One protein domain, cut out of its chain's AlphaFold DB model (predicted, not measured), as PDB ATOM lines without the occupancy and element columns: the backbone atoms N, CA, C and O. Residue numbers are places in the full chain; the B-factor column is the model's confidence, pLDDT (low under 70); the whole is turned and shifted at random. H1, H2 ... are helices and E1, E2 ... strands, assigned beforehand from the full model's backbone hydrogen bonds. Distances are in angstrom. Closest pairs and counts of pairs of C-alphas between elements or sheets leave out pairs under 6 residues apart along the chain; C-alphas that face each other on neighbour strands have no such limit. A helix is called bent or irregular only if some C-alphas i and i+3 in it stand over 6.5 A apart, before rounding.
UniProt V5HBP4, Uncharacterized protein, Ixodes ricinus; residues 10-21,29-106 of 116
ATOM      1  N   VAL A  10      69.430   9.171  19.090       83.12
ATOM      2  CA  VAL A  10      70.486   8.192  18.817       83.12
ATOM      3  C   VAL A  10      71.341   8.592  17.613       83.12
ATOM      4  O   VAL A  10      72.559   8.480  17.670       83.12
ATOM      5  N   LEU A  11      70.727   9.140  16.560       84.56
ATOM      6  CA  LEU A  11      71.434   9.591  15.360       84.56
ATOM      7  C   LEU A  11      72.171  10.916  15.580       84.56
ATOM      8  O   LEU A  11      73.084  11.236  14.825       84.56
ATOM      9  N   TYR A  12      71.774  11.685  16.598       84.06
ATOM     10  CA  TYR A  12      72.488  12.882  17.033       84.06
ATOM     11  C   TYR A  12      73.722  12.520  17.869       84.06
ATOM     12  O   TYR A  12      74.802  13.059  17.644       84.06
ATOM     13  N   HIS A  13      73.569  11.591  18.813       87.00
ATOM     14  CA  HIS A  13      74.642  11.178  19.713       87.00
ATOM     15  C   HIS A  13      75.661  10.241  19.061       87.00
ATOM     16  O   HIS A  13      76.834  10.273  19.426       87.00
ATOM     17  N   ILE A  14      75.224   9.438  18.090       90.75
ATOM     18  CA  ILE A  14      76.056   8.497  17.341       90.75
ATOM     19  C   ILE A  14      75.922   8.847  15.847       90.75
ATOM     20  O   ILE A  14      75.205   8.174  15.101       90.75
ATOM     21  N   PRO A  15      76.552   9.951  15.396       90.69
ATOM     22  CA  PRO A  15      76.387  10.463  14.036       90.69
ATOM     23  C   PRO A  15      77.120   9.624  12.988       90.69
ATOM     24  O   PRO A  15      76.869   9.781  11.801       90.69
ATOM     25  N   GLU A  16      78.025   8.740  13.392       95.06
ATOM     26  CA  GLU A  16      78.657   7.769  12.510       95.06
ATOM     27  C   GLU A  16      78.660   6.417  13.202       95.06
ATOM     28  O   GLU A  16      79.164   6.297  14.314       95.06
ATOM     29  N   ALA A  17      78.108   5.411  12.531       95.06
ATOM     30  CA  ALA A  17      78.130   4.048  13.028       95.06
ATOM     31  C   ALA A  17      78.287   3.044  11.886       95.06
ATOM     32  O   ALA A  17      77.802   3.253  10.764       95.06
ATOM     33  N   ASN A  18      78.968   1.941  12.173       96.19
ATOM     34  CA  ASN A  18      79.168   0.825  11.260       96.19
ATOM     35  C   ASN A  18      78.332  -0.372  11.699       96.19
ATOM     36  O   ASN A  18      78.157  -0.623  12.888       96.19
ATOM     37  N   VAL A  19      77.844  -1.149  10.737       94.06
ATOM     38  CA  VAL A  19      77.157  -2.409  11.019       94.06
ATOM     39  C   VAL A  19      78.175  -3.403  11.572       94.06
ATOM     40  O   VAL A  19      79.074  -3.849  10.861       94.06
ATOM     41  N   TYR A  20      78.009  -3.767  12.839       94.12
ATOM     42  CA  TYR A  20      78.817  -4.771  13.522       94.12
ATOM     43  C   TYR A  20      78.267  -6.182  13.311       94.12
ATOM     44  O   TYR A  20      79.016  -7.119  13.041       94.12
ATOM     45  N   ALA A  21      76.947  -6.336  13.420       91.06
ATOM     46  CA  ALA A  21      76.267  -7.615  13.266       91.06
ATOM     47  C   ALA A  21      74.915  -7.429  12.577       91.06
ATOM     48  O   ALA A  21      74.235  -6.425  12.786       91.06
ATOM     49  N   GLY A  29      72.376  -9.047  -2.576       72.19
ATOM     50  CA  GLY A  29      73.503  -8.282  -3.124       72.19
ATOM     51  C   GLY A  29      73.534  -6.798  -2.734       72.19
ATOM     52  O   GLY A  29      74.349  -6.055  -3.279       72.19
ATOM     53  N   LYS A  30      72.683  -6.357  -1.799       84.38
ATOM     54  CA  LYS A  30      72.689  -5.021  -1.186       84.38
ATOM     55  C   LYS A  30      72.903  -5.135   0.322       84.38
ATOM     56  O   LYS A  30      72.007  -5.529   1.061       84.38
ATOM     57  N   ARG A  31      74.067  -4.724   0.812       88.31
ATOM     58  CA  ARG A  31      74.411  -4.769   2.238       88.31
ATOM     59  C   ARG A  31      74.681  -3.373   2.776       88.31
ATOM     60  O   ARG A  31      75.473  -2.644   2.197       88.31
ATOM     61  N   LEU A  32      74.060  -3.020   3.894       91.12
ATOM     62  CA  LEU A  32      74.362  -1.817   4.649       91.12
ATOM     63  C   LEU A  32      75.613  -2.083   5.479       91.12
ATOM     64  O   LEU A  32      75.763  -3.124   6.119       91.12
ATOM     65  N   CYS A  33      76.545  -1.147   5.409       92.44
ATOM     66  CA  CYS A  33      77.823  -1.208   6.104       92.44
ATOM     67  C   CYS A  33      77.905  -0.150   7.196       92.44
ATOM     68  O   CYS A  33      78.624  -0.341   8.167       92.44
ATOM     69  N   GLY A  34      77.161   0.947   7.060       94.44
ATOM     70  CA  GLY A  34      77.108   1.978   8.077       94.44
ATOM     71  C   GLY A  34      76.202   3.137   7.701       94.44
ATOM     72  O   GLY A  34      75.768   3.273   6.554       94.44
ATOM     73  N   ILE A  35      75.946   3.982   8.690       95.19
ATOM     74  CA  ILE A  35      75.132   5.186   8.576       95.19
ATOM     75  C   ILE A  35      75.967   6.362   9.073       95.19
ATOM     76  O   ILE A  35      76.593   6.284  10.127       95.19
ATOM     77  N   ASN A  36      75.951   7.448   8.309       95.50
ATOM     78  CA  ASN A  36      76.452   8.747   8.725       95.50
ATOM     79  C   ASN A  36      75.281   9.733   8.736       95.50
ATOM     80  O   ASN A  36      74.593   9.883   7.728       95.50
ATOM     81  N   THR A  37      75.061  10.411   9.852       93.44
ATOM     82  CA  THR A  37      74.029  11.428  10.043       93.44
ATOM     83  C   THR A  37      74.656  12.809   9.921       93.44
ATOM     84  O   THR A  37      75.550  13.162  10.684       93.44
ATOM     85  N   TYR A  38      74.171  13.616   8.979       89.81
ATOM     86  CA  TYR A  38      74.670  14.978   8.760       89.81
ATOM     87  C   TYR A  38      73.847  16.027   9.490       89.81
ATOM     88  O   TYR A  38      74.393  16.984  10.036       89.81
ATOM     89  N   LYS A  39      72.521  15.874   9.454       90.38
ATOM     90  CA  LYS A  39      71.578  16.803  10.076       90.38
ATOM     91  C   LYS A  39      70.401  16.039  10.645       90.38
ATOM     92  O   LYS A  39      69.898  15.116  10.007       90.38
ATOM     93  N   VAL A  40      69.943  16.472  11.811       87.56
ATOM     94  CA  VAL A  40      68.749  15.953  12.476       87.56
ATOM     95  C   VAL A  40      67.722  17.077  12.559       87.56
ATOM     96  O   VAL A  40      68.025  18.178  13.013       87.56
ATOM     97  N   PHE A  41      66.511  16.782  12.110       87.12
ATOM     98  CA  PHE A  41      65.323  17.622  12.206       87.12
ATOM     99  C   PHE A  41      64.304  16.951  13.142       87.12
ATOM    100  O   PHE A  41      64.450  15.768  13.452       87.12
ATOM    101  N   PRO A  42      63.247  17.655  13.584       83.00
ATOM    102  CA  PRO A  42      62.232  17.056  14.453       83.00
ATOM    103  C   PRO A  42      61.546  15.809  13.866       83.00
ATOM    104  O   PRO A  42      61.172  14.904  14.605       83.00
ATOM    105  N   ASP A  43      61.390  15.744  12.543       86.44
ATOM    106  CA  ASP A  43      60.637  14.702  11.835       86.44
ATOM    107  C   ASP A  43      61.492  13.875  10.857       86.44
ATOM    108  O   ASP A  43      60.973  12.985  10.177       86.44
ATOM    109  N   SER A  44      62.793  14.163  10.746       90.38
ATOM    110  CA  SER A  44      63.673  13.530   9.760       90.38
ATOM    111  C   SER A  44      65.168  13.680  10.068       90.38
ATOM    112  O   SER A  44      65.569  14.453  10.934       90.38
ATOM    113  N   ALA A  45      66.013  12.950   9.340       92.00
ATOM    114  CA  ALA A  45      67.459  13.169   9.285       92.00
ATOM    115  C   ALA A  45      67.996  13.091   7.854       92.00
ATOM    116  O   ALA A  45      67.509  12.311   7.037       92.00
ATOM    117  N   GLU A  46      69.040  13.867   7.572       94.50
ATOM    118  CA  GLU A  46      69.889  13.697   6.392       94.50
ATOM    119  C   GLU A  46      70.964  12.649   6.694       94.50
ATOM    120  O   GLU A  46      71.815  12.864   7.559       94.50
ATOM    121  N   LEU A  47      70.932  11.531   5.967       94.25
ATOM    122  CA  LEU A  47      71.832  10.393   6.137       94.25
ATOM    123  C   LEU A  47      72.656  10.133   4.869       94.25
ATOM    124  O   LEU A  47      72.128  10.229   3.760       94.25
ATOM    125  N   ALA A  48      73.911   9.713   5.033       96.00
ATOM    126  CA  ALA A  48      74.624   8.890   4.058       96.00
ATOM    127  C   ALA A  48      74.611   7.438   4.523       96.00
ATOM    128  O   ALA A  48      75.089   7.096   5.605       96.00
ATOM    129  N   LEU A  49      74.080   6.575   3.671       94.62
ATOM    130  CA  LEU A  49      74.068   5.137   3.869       94.62
ATOM    131  C   LEU A  49      75.219   4.546   3.068       94.62
ATOM    132  O   LEU A  49      75.201   4.583   1.836       94.62
ATOM    133  N   ARG A  50      76.215   4.012   3.771       94.94
ATOM    134  CA  ARG A  50      77.348   3.311   3.164       94.94
ATOM    135  C   ARG A  50      76.917   1.886   2.879       94.94
ATOM    136  O   ARG A  50      76.594   1.153   3.811       94.94
ATOM    137  N   MET A  51      76.890   1.502   1.612       91.94
ATOM    138  CA  MET A  51      76.380   0.206   1.185       91.94
ATOM    139  C   MET A  51      77.341  -0.502   0.239       91.94
ATOM    140  O   MET A  51      78.072   0.129  -0.516       91.94
ATOM    141  N   ILE A  52      77.286  -1.828   0.243       90.69
ATOM    142  CA  ILE A  52      77.828  -2.669  -0.815       90.69
ATOM    143  C   ILE A  52      76.662  -3.070  -1.714       90.69
ATOM    144  O   ILE A  52      75.751  -3.762  -1.260       90.69
ATOM    145  N   ILE A  53      76.681  -2.642  -2.974       88.69
ATOM    146  CA  ILE A  53      75.685  -2.997  -3.989       88.69
ATOM    147  C   ILE A  53      76.395  -3.765  -5.096       88.69
ATOM    148  O   ILE A  53      77.292  -3.235  -5.751       88.69
ATOM    149  N   SER A  54      76.015  -5.023  -5.307       87.50
ATOM    150  CA  SER A  54      76.617  -5.900  -6.320       87.50
ATOM    151  C   SER A  54      78.153  -5.940  -6.231       87.50
ATOM    152  O   SER A  54      78.851  -5.879  -7.243       87.50
ATOM    153  N   GLY A  55      78.683  -5.981  -5.001       86.62
ATOM    154  CA  GLY A  55      80.121  -6.014  -4.712       86.62
ATOM    155  C   GLY A  55      80.846  -4.664  -4.790       86.62
ATOM    156  O   GLY A  55      82.059  -4.628  -4.596       86.62
ATOM    157  N   LYS A  56      80.143  -3.558  -5.058       91.00
ATOM    158  CA  LYS A  56      80.727  -2.210  -5.122       91.00
ATOM    159  C   LYS A  56      80.334  -1.375  -3.914       91.00
ATOM    160  O   LYS A  56      79.176  -1.394  -3.506       91.00
ATOM    161  N   ASN A  57      81.292  -0.617  -3.387       93.31
ATOM    162  CA  ASN A  57      81.040   0.355  -2.330       93.31
ATOM    163  C   ASN A  57      80.348   1.583  -2.918       93.31
ATOM    164  O   ASN A  57      80.901   2.255  -3.784       93.31
ATOM    165  N   GLU A  58      79.165   1.883  -2.405       92.94
ATOM    166  CA  GLU A  58      78.317   2.992  -2.818       92.94
ATOM    167  C   GLU A  58      77.873   3.777  -1.580       92.94
ATOM    168  O   GLU A  58      77.737   3.232  -0.482       92.94
ATOM    169  N   SER A  59      77.637   5.078  -1.740       92.94
ATOM    170  CA  SER A  59      77.056   5.921  -0.689       92.94
ATOM    171  C   SER A  59      75.758   6.536  -1.183       92.94
ATOM    172  O   SER A  59      75.754   7.273  -2.168       92.94
ATOM    173  N   ILE A  60      74.655   6.244  -0.495       93.31
ATOM    174  CA  ILE A  60      73.345   6.816  -0.815       93.31
ATOM    175  C   ILE A  60      73.022   7.927   0.171       93.31
ATOM    176  O   ILE A  60      72.855   7.678   1.362       93.31
ATOM    177  N   TYR A  61      72.875   9.143  -0.348       94.38
ATOM    178  CA  TYR A  61      72.454  10.311   0.417       94.38
ATOM    179  C   TYR A  61      70.934  10.433   0.395       94.38
ATOM    180  O   TYR A  61      70.317  10.379  -0.674       94.38
ATOM    181  N   ARG A  62      70.304  10.597   1.561       92.62
ATOM    182  CA  ARG A  62      68.846  10.713   1.641       92.62
ATOM    183  C   ARG A  62      68.366  11.455   2.876       92.62
ATOM    184  O   ARG A  62      68.984  11.399   3.929       92.62
ATOM    185  N   VAL A  63      67.187  12.057   2.750       93.06
ATOM    186  CA  VAL A  63      66.366  12.450   3.895       93.06
ATOM    187  C   VAL A  63      65.515  11.252   4.325       93.06
ATOM    188  O   VAL A  63      64.642  10.796   3.581       93.06
ATOM    189  N   SER A  64      65.772  10.741   5.521       91.69
ATOM    190  CA  SER A  64      65.023   9.660   6.155       91.69
ATOM    191  C   SER A  64      64.028  10.240   7.147       91.69
ATOM    192  O   SER A  64      64.409  10.913   8.101       91.69
ATOM    193  N   ARG A  65      62.738   9.989   6.916       90.94
ATOM    194  CA  ARG A  65      61.662  10.460   7.796       90.94
ATOM    195  C   ARG A  65      61.515   9.562   9.014       90.94
ATOM    196  O   ARG A  65      61.692   8.343   8.913       90.94
ATOM    197  N   TYR A  66      61.140  10.180  10.124       88.94
ATOM    198  CA  TYR A  66      60.742   9.493  11.336       88.94
ATOM    199  C   TYR A  66      59.252   9.177  11.324       88.94
ATOM    200  O   TYR A  66      58.433   9.898  10.754       88.94
ATOM    201  N   GLN A  67      58.907   8.094  11.999       89.06
ATOM    202  CA  GLN A  67      57.541   7.725  12.329       89.06
ATOM    203  C   GLN A  67      57.503   7.308  13.800       89.06
ATOM    204  O   GLN A  67      58.487   6.792  14.330       89.06
ATOM    205  N   SER A  68      56.379   7.557  14.469       85.31
ATOM    206  CA  SER A  68      56.172   7.163  15.861       85.31
ATOM    207  C   SER A  68      55.044   6.141  15.964       85.31
ATOM    208  O   SER A  68      53.954   6.357  15.433       85.31
ATOM    209  N   ASP A  69      55.305   5.036  16.652       86.88
ATOM    210  CA  ASP A  69      54.317   4.047  17.076       86.88
ATOM    211  C   ASP A  69      54.201   4.091  18.601       86.88
ATOM    212  O   ASP A  69      54.926   3.406  19.322       86.88
ATOM    213  N   MET A  70      53.282   4.925  19.086       84.06
ATOM    214  CA  MET A  70      53.096   5.204  20.517       84.06
ATOM    215  C   MET A  70      52.673   3.979  21.339       84.06
ATOM    216  O   MET A  70      52.724   4.027  22.564       84.06
ATOM    217  N   ASN A  71      52.258   2.889  20.685       85.62
ATOM    218  CA  ASN A  71      51.867   1.648  21.350       85.62
ATOM    219  C   ASN A  71      53.049   0.680  21.541       85.62
ATOM    220  O   ASN A  71      52.895  -0.354  22.190       85.62
ATOM    221  N   ALA A  72      54.218   0.976  20.966       82.69
ATOM    222  CA  ALA A  72      55.410   0.150  21.088       82.69
ATOM    223  C   ALA A  72      56.311   0.601  22.246       82.69
ATOM    224  O   ALA A  72      56.378   1.780  22.578       82.69
ATOM    225  N   ILE A  73      57.075  -0.347  22.805       78.38
ATOM    226  CA  ILE A  73      58.075  -0.068  23.854       78.38
ATOM    227  C   ILE A  73      59.093   0.976  23.374       78.38
ATOM    228  O   ILE A  73      59.421   1.893  24.119       78.38
ATOM    229  N   SER A  74      59.554   0.841  22.124       82.31
ATOM    230  CA  SER A  74      60.325   1.873  21.436       82.31
ATOM    231  C   SER A  74      59.496   2.464  20.291       82.31
ATOM    232  O   SER A  74      59.215   1.755  19.306       82.31
ATOM    233  N   PRO A  75      59.070   3.730  20.409       83.50
ATOM    234  CA  PRO A  75      58.119   4.314  19.478       83.50
ATOM    235  C   PRO A  75      58.761   4.710  18.150       83.50
ATOM    236  O   PRO A  75      58.097   4.645  17.117       83.50
ATOM    237  N   THR A  76      60.042   5.081  18.140       86.19
ATOM    238  CA  THR A  76      60.648   5.704  16.964       86.19
ATOM    239  C   THR A  76      61.060   4.708  15.900       86.19
ATOM    240  O   THR A  76      61.755   3.713  16.128       86.19
ATOM    241  N   GLN A  77      60.646   5.043  14.688       90.69
ATOM    242  CA  GLN A  77      60.944   4.341  13.464       90.69
ATOM    243  C   GLN A  77      61.582   5.306  12.469       90.69
ATOM    244  O   GLN A  77      61.284   6.499  12.467       90.69
ATOM    245  N   ILE A  78      62.438   4.780  11.606       91.19
ATOM    246  CA  ILE A  78      63.118   5.497  10.541       91.19
ATOM    247  C   ILE A  78      62.958   4.743   9.229       91.19
ATOM    248  O   ILE A  78      63.059   3.517   9.175       91.19
ATOM    249  N   PHE A  79      62.705   5.484   8.156       91.75
ATOM    250  CA  PHE A  79      62.621   4.902   6.826       91.75
ATOM    251  C   PHE A  79      63.998   4.840   6.157       91.75
ATOM    252  O   PHE A  79      64.615   5.874   5.885       91.75
ATOM    253  N   LEU A  80      64.449   3.632   5.830       90.56
ATOM    254  CA  LEU A  80      65.644   3.355   5.039       90.56
ATOM    255  C   LEU A  80      65.260   2.822   3.640       90.56
ATOM    256  O   LEU A  80      64.141   2.339   3.445       90.56
ATOM    257  N   PRO A  81      66.139   2.932   2.627       86.81
ATOM    258  CA  PRO A  81      65.908   2.372   1.296       86.81
ATOM    259  C   PRO A  81      65.665   0.859   1.308       86.81
ATOM    260  O   PRO A  81      66.017   0.160   2.253       86.81
ATOM    261  N   ASP A  82      65.090   0.345   0.224       81.38
ATOM    262  CA  ASP A  82      64.993  -1.095  -0.028       81.38
ATOM    263  C   ASP A  82      66.389  -1.757   0.004       81.38
ATOM    264  O   ASP A  82      67.316  -1.214  -0.617       81.38
ATOM    265  N   PRO A  83      66.570  -2.899   0.700       81.50
ATOM    266  CA  PRO A  83      65.544  -3.787   1.281       81.50
ATOM    267  C   PRO A  83      65.159  -3.526   2.753       81.50
ATOM    268  O   PRO A  83      64.355  -4.268   3.328       81.50
ATOM    269  N   TYR A  84      65.705  -2.484   3.383       86.88
ATOM    270  CA  TYR A  84      65.550  -2.204   4.816       86.88
ATOM    271  C   TYR A  84      64.143  -1.693   5.150       86.88
ATOM    272  O   TYR A  84      63.464  -2.234   6.023       86.88
ATOM    273  N   GLY A  85      63.657  -0.698   4.403       89.62
ATOM    274  CA  GLY A  85      62.331  -0.122   4.618       89.62
ATOM    275  C   GLY A  85      62.189   0.518   6.003       89.62
ATOM    276  O   GLY A  85      63.059   1.262   6.450       89.62
ATOM    277  N   LEU A  86      61.065   0.269   6.679       91.75
ATOM    278  CA  LEU A  86      60.773   0.866   7.982       91.75
ATOM    279  C   LEU A  86      61.491   0.113   9.112       91.75
ATOM    280  O   LEU A  86      61.140  -1.026   9.437       91.75
ATOM    281  N   MET A  87      62.465   0.778   9.724       91.00
ATOM    282  CA  MET A  87      63.295   0.263  10.811       91.00
ATOM    283  C   MET A  87      62.921   0.934  12.130       91.00
ATOM    284  O   MET A  87      62.602   2.110  12.154       91.00
ATOM    285  N   ARG A  88      62.985   0.214  13.243       91.25
ATOM    286  CA  ARG A  88      62.758   0.704  14.604       91.25
ATOM    287  C   ARG A  88      64.067   0.693  15.369       91.25
ATOM    288  O   ARG A  88      64.766  -0.317  15.347       91.25
ATOM    289  N   VAL A  89      64.347   1.766  16.099       89.75
ATOM    290  CA  VAL A  89      65.443   1.789  17.075       89.75
ATOM    291  C   VAL A  89      65.021   0.924  18.256       89.75
ATOM    292  O   VAL A  89      64.117   1.295  18.987       89.75
ATOM    293  N   LEU A  90      65.586  -0.267  18.419       88.12
ATOM    294  CA  LEU A  90      65.177  -1.198  19.474       88.12
ATOM    295  C   LEU A  90      65.880  -0.907  20.806       88.12
ATOM    296  O   LEU A  90      65.249  -0.972  21.856       88.12
ATOM    297  N   LEU A  91      67.178  -0.612  20.741       85.94
ATOM    298  CA  LEU A  91      68.053  -0.358  21.883       85.94
ATOM    299  C   LEU A  91      69.149   0.626  21.461       85.94
ATOM    300  O   LEU A  91      69.586   0.581  20.313       85.94
ATOM    301  N   SER A  92      69.618   1.466  22.379       86.88
ATOM    302  CA  SER A  92      70.833   2.262  22.240       86.88
ATOM    303  C   SER A  92      71.393   2.600  23.616       86.88
ATOM    304  O   SER A  92      70.638   2.731  24.577       86.88
ATOM    305  N   ASP A  93      72.711   2.756  23.696       86.88
ATOM    306  CA  ASP A  93      73.392   3.340  24.852       86.88
ATOM    307  C   ASP A  93      73.646   4.856  24.697       86.88
ATOM    308  O   ASP A  93      74.242   5.469  25.585       86.88
ATOM    309  N   PHE A  94      73.219   5.448  23.571       84.56
ATOM    310  CA  PHE A  94      73.435   6.844  23.171       84.56
ATOM    311  C   PHE A  94      74.899   7.297  23.179       84.56
ATOM    312  O   PHE A  94      75.182   8.490  23.266       84.56
ATOM    313  N   LYS A  95      75.847   6.362  23.133       87.75
ATOM    314  CA  LYS A  95      77.278   6.671  23.201       87.75
ATOM    315  C   LYS A  95      78.061   5.929  22.141       87.75
ATOM    316  O   LYS A  95      78.876   6.540  21.464       87.75
ATOM    317  N   ASN A  96      77.817   4.631  22.024       88.44
ATOM    318  CA  ASN A  96      78.626   3.744  21.210       88.44
ATOM    319  C   ASN A  96      77.782   2.916  20.254       88.44
ATOM    320  O   ASN A  96      78.258   2.606  19.177       88.44
ATOM    321  N   CYS A  97      76.564   2.514  20.621       92.12
ATOM    322  CA  CYS A  97      75.835   1.545  19.819       92.12
ATOM    323  C   CYS A  97      74.322   1.732  19.805       92.12
ATOM    324  O   CYS A  97      73.699   2.333  20.689       92.12
ATOM    325  N   TYR A  98      73.716   1.167  18.765       92.50
ATOM    326  CA  TYR A  98      72.272   1.031  18.660       92.50
ATOM    327  C   TYR A  98      71.867  -0.155  17.795       92.50
ATOM    328  O   TYR A  98      72.618  -0.627  16.947       92.50
ATOM    329  N   VAL A  99      70.645  -0.640  18.003       91.94
ATOM    330  CA  VAL A  99      70.058  -1.739  17.236       91.94
ATOM    331  C   VAL A  99      68.891  -1.216  16.419       91.94
ATOM    332  O   VAL A  99      67.941  -0.668  16.979       91.94
ATOM    333  N   LEU A 100      68.922  -1.436  15.106       91.88
ATOM    334  CA  LEU A 100      67.773  -1.240  14.230       91.88
ATOM    335  C   LEU A 100      67.093  -2.576  13.947       91.88
ATOM    336  O   LEU A 100      67.741  -3.552  13.586       91.88
ATOM    337  N   LYS A 101      65.768  -2.615  14.067       91.00
ATOM    338  CA  LYS A 101      64.936  -3.784  13.767       91.00
ATOM    339  C   LYS A 101      63.876  -3.433  12.730       91.00
ATOM    340  O   LYS A 101      63.144  -2.466  12.919       91.00
ATOM    341  N   LYS A 102      63.700  -4.241  11.690       90.88
ATOM    342  CA  LYS A 102      62.631  -4.028  10.700       90.88
ATOM    343  C   LYS A 102      61.239  -4.201  11.328       90.88
ATOM    344  O   LYS A 102      61.001  -5.150  12.077       90.88
ATOM    345  N   VAL A 103      60.314  -3.279  11.047       88.50
ATOM    346  CA  VAL A 103      58.985  -3.215  11.695       88.50
ATOM    347  C   VAL A 103      57.987  -4.217  11.108       88.50
ATOM    348  O   VAL A 103      57.221  -4.820  11.855       88.50
ATOM    349  N   ASN A 104      57.994  -4.425   9.791       74.62
ATOM    350  CA  ASN A 104      57.069  -5.330   9.105       74.62
ATOM    351  C   ASN A 104      57.828  -6.507   8.497       74.62
ATOM    352  O   ASN A 104      58.527  -6.344   7.503       74.62
ATOM    353  N   ASN A 105      57.641  -7.680   9.097       63.25
ATOM    354  CA  ASN A 105      58.310  -8.920   8.709       63.25
ATOM    355  C   ASN A 105      57.339 -10.109   8.772       63.25
ATOM    356  O   ASN A 105      57.695 -11.188   9.231       63.25
ATOM    357  N   LYS A 106      56.066  -9.891   8.401       55.97
ATOM    358  CA  LYS A 106      54.972 -10.843   8.680       55.97
ATOM    359  C   LYS A 106      55.201 -12.257   8.119       55.97
ATOM    360  O   LYS A 106      54.590 -13.168   8.656       55.97
TER     361      LYS A 106
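AT A GLANCE: This is residues 10 to 21 and 29 to 106 of the 116 residues of an uncharacterized protein of Ixodes ricinus (UniProt V5HBP4). One seven-stranded antiparallel sheet is curled like part of a barrel and folded back on itself, so that E1, E2 and E3 make one leaf, E5, E6 and E7 the other, and the long, bent E4 is the hinge between them. A single short helix, H1, is beside the strands, near E2 of one leaf and near E6 and E7 of the other. The printed part has 90 residues, with H1 first and then E1 to E7 along the chain, in the same order as across the sheet; the class is mostly strand. The whole is compact, with a radius of gyration of the C-alphas of 12.7 A and spans of 39 by 31 by 23 A.

IN THESE COORDINATES: Find C-alpha 56 at (80.727, -2.210, -5.122); from there E4, residues 56 to 68, runs 33.6 A to C-alpha 68 at (56.172, 7.163, 15.861) and bends by 61 degrees at residue 63. Before it look for E2, residues 30 to 40, 25.3 A long, and E3, residues 44 to 53, 24.6 A long; they bend by 67 degrees at residue 33 and by 52 degrees at residue 50. E1 is residues 16 to 21. After E4 come E5, residues 76 to 80, E6, residues 85 to 92 and 19.7 A long, and E7, residues 98 to 102. H1, residues 10 to 13, begins at C-alpha 10, (70.486, 8.192, 18.817).

HOW THE PARTS SIT: Begin at E4, whose pairing is staggered: residues 56 to 65 pair with E3, where N 58 and O 51 are 2.8 A apart, and residues 66 to 68 with E5, where N 77 and O 67 are 2.8 A apart. E2 to E7 form a meander, each strand the antiparallel neighbour of the one before. In the hairpin of E2 and E3 you will find N 36 and O 48 at 2.9 A, and at the edge strand E1, N 19 and O 33 of E2 at 2.8 A. On the other leaf, N 78 of E5 and O 87 of E6 are within hydrogen-bond range at 2.7 A, and so are N 88 of E6 and O 101 of the edge strand E7, at 2.7 A. E2 and E6 are apart. H1 is on the sheet at a height of 4.9 A, over none of the strands; the closest C-alphas of H1 and E2 are Leu 11 and Thr 37, 6.2 A. H1 is too short for an O i to N i+4 pair; its one O i to N i+3 pair is within range.

THE WHOLE: Look for the two farthest C-alphas at Lys 56 and Asn 71, 39.4 A apart. Residues 22 to 28 are not printed, and C-alphas 21 and 29 are 16.6 A apart across this cut. Of the links printed whole, E4 to E5 is short and the others are tight. The mean pLDDT of the printed part is 88.6, and residues 105 to 106 are under 70.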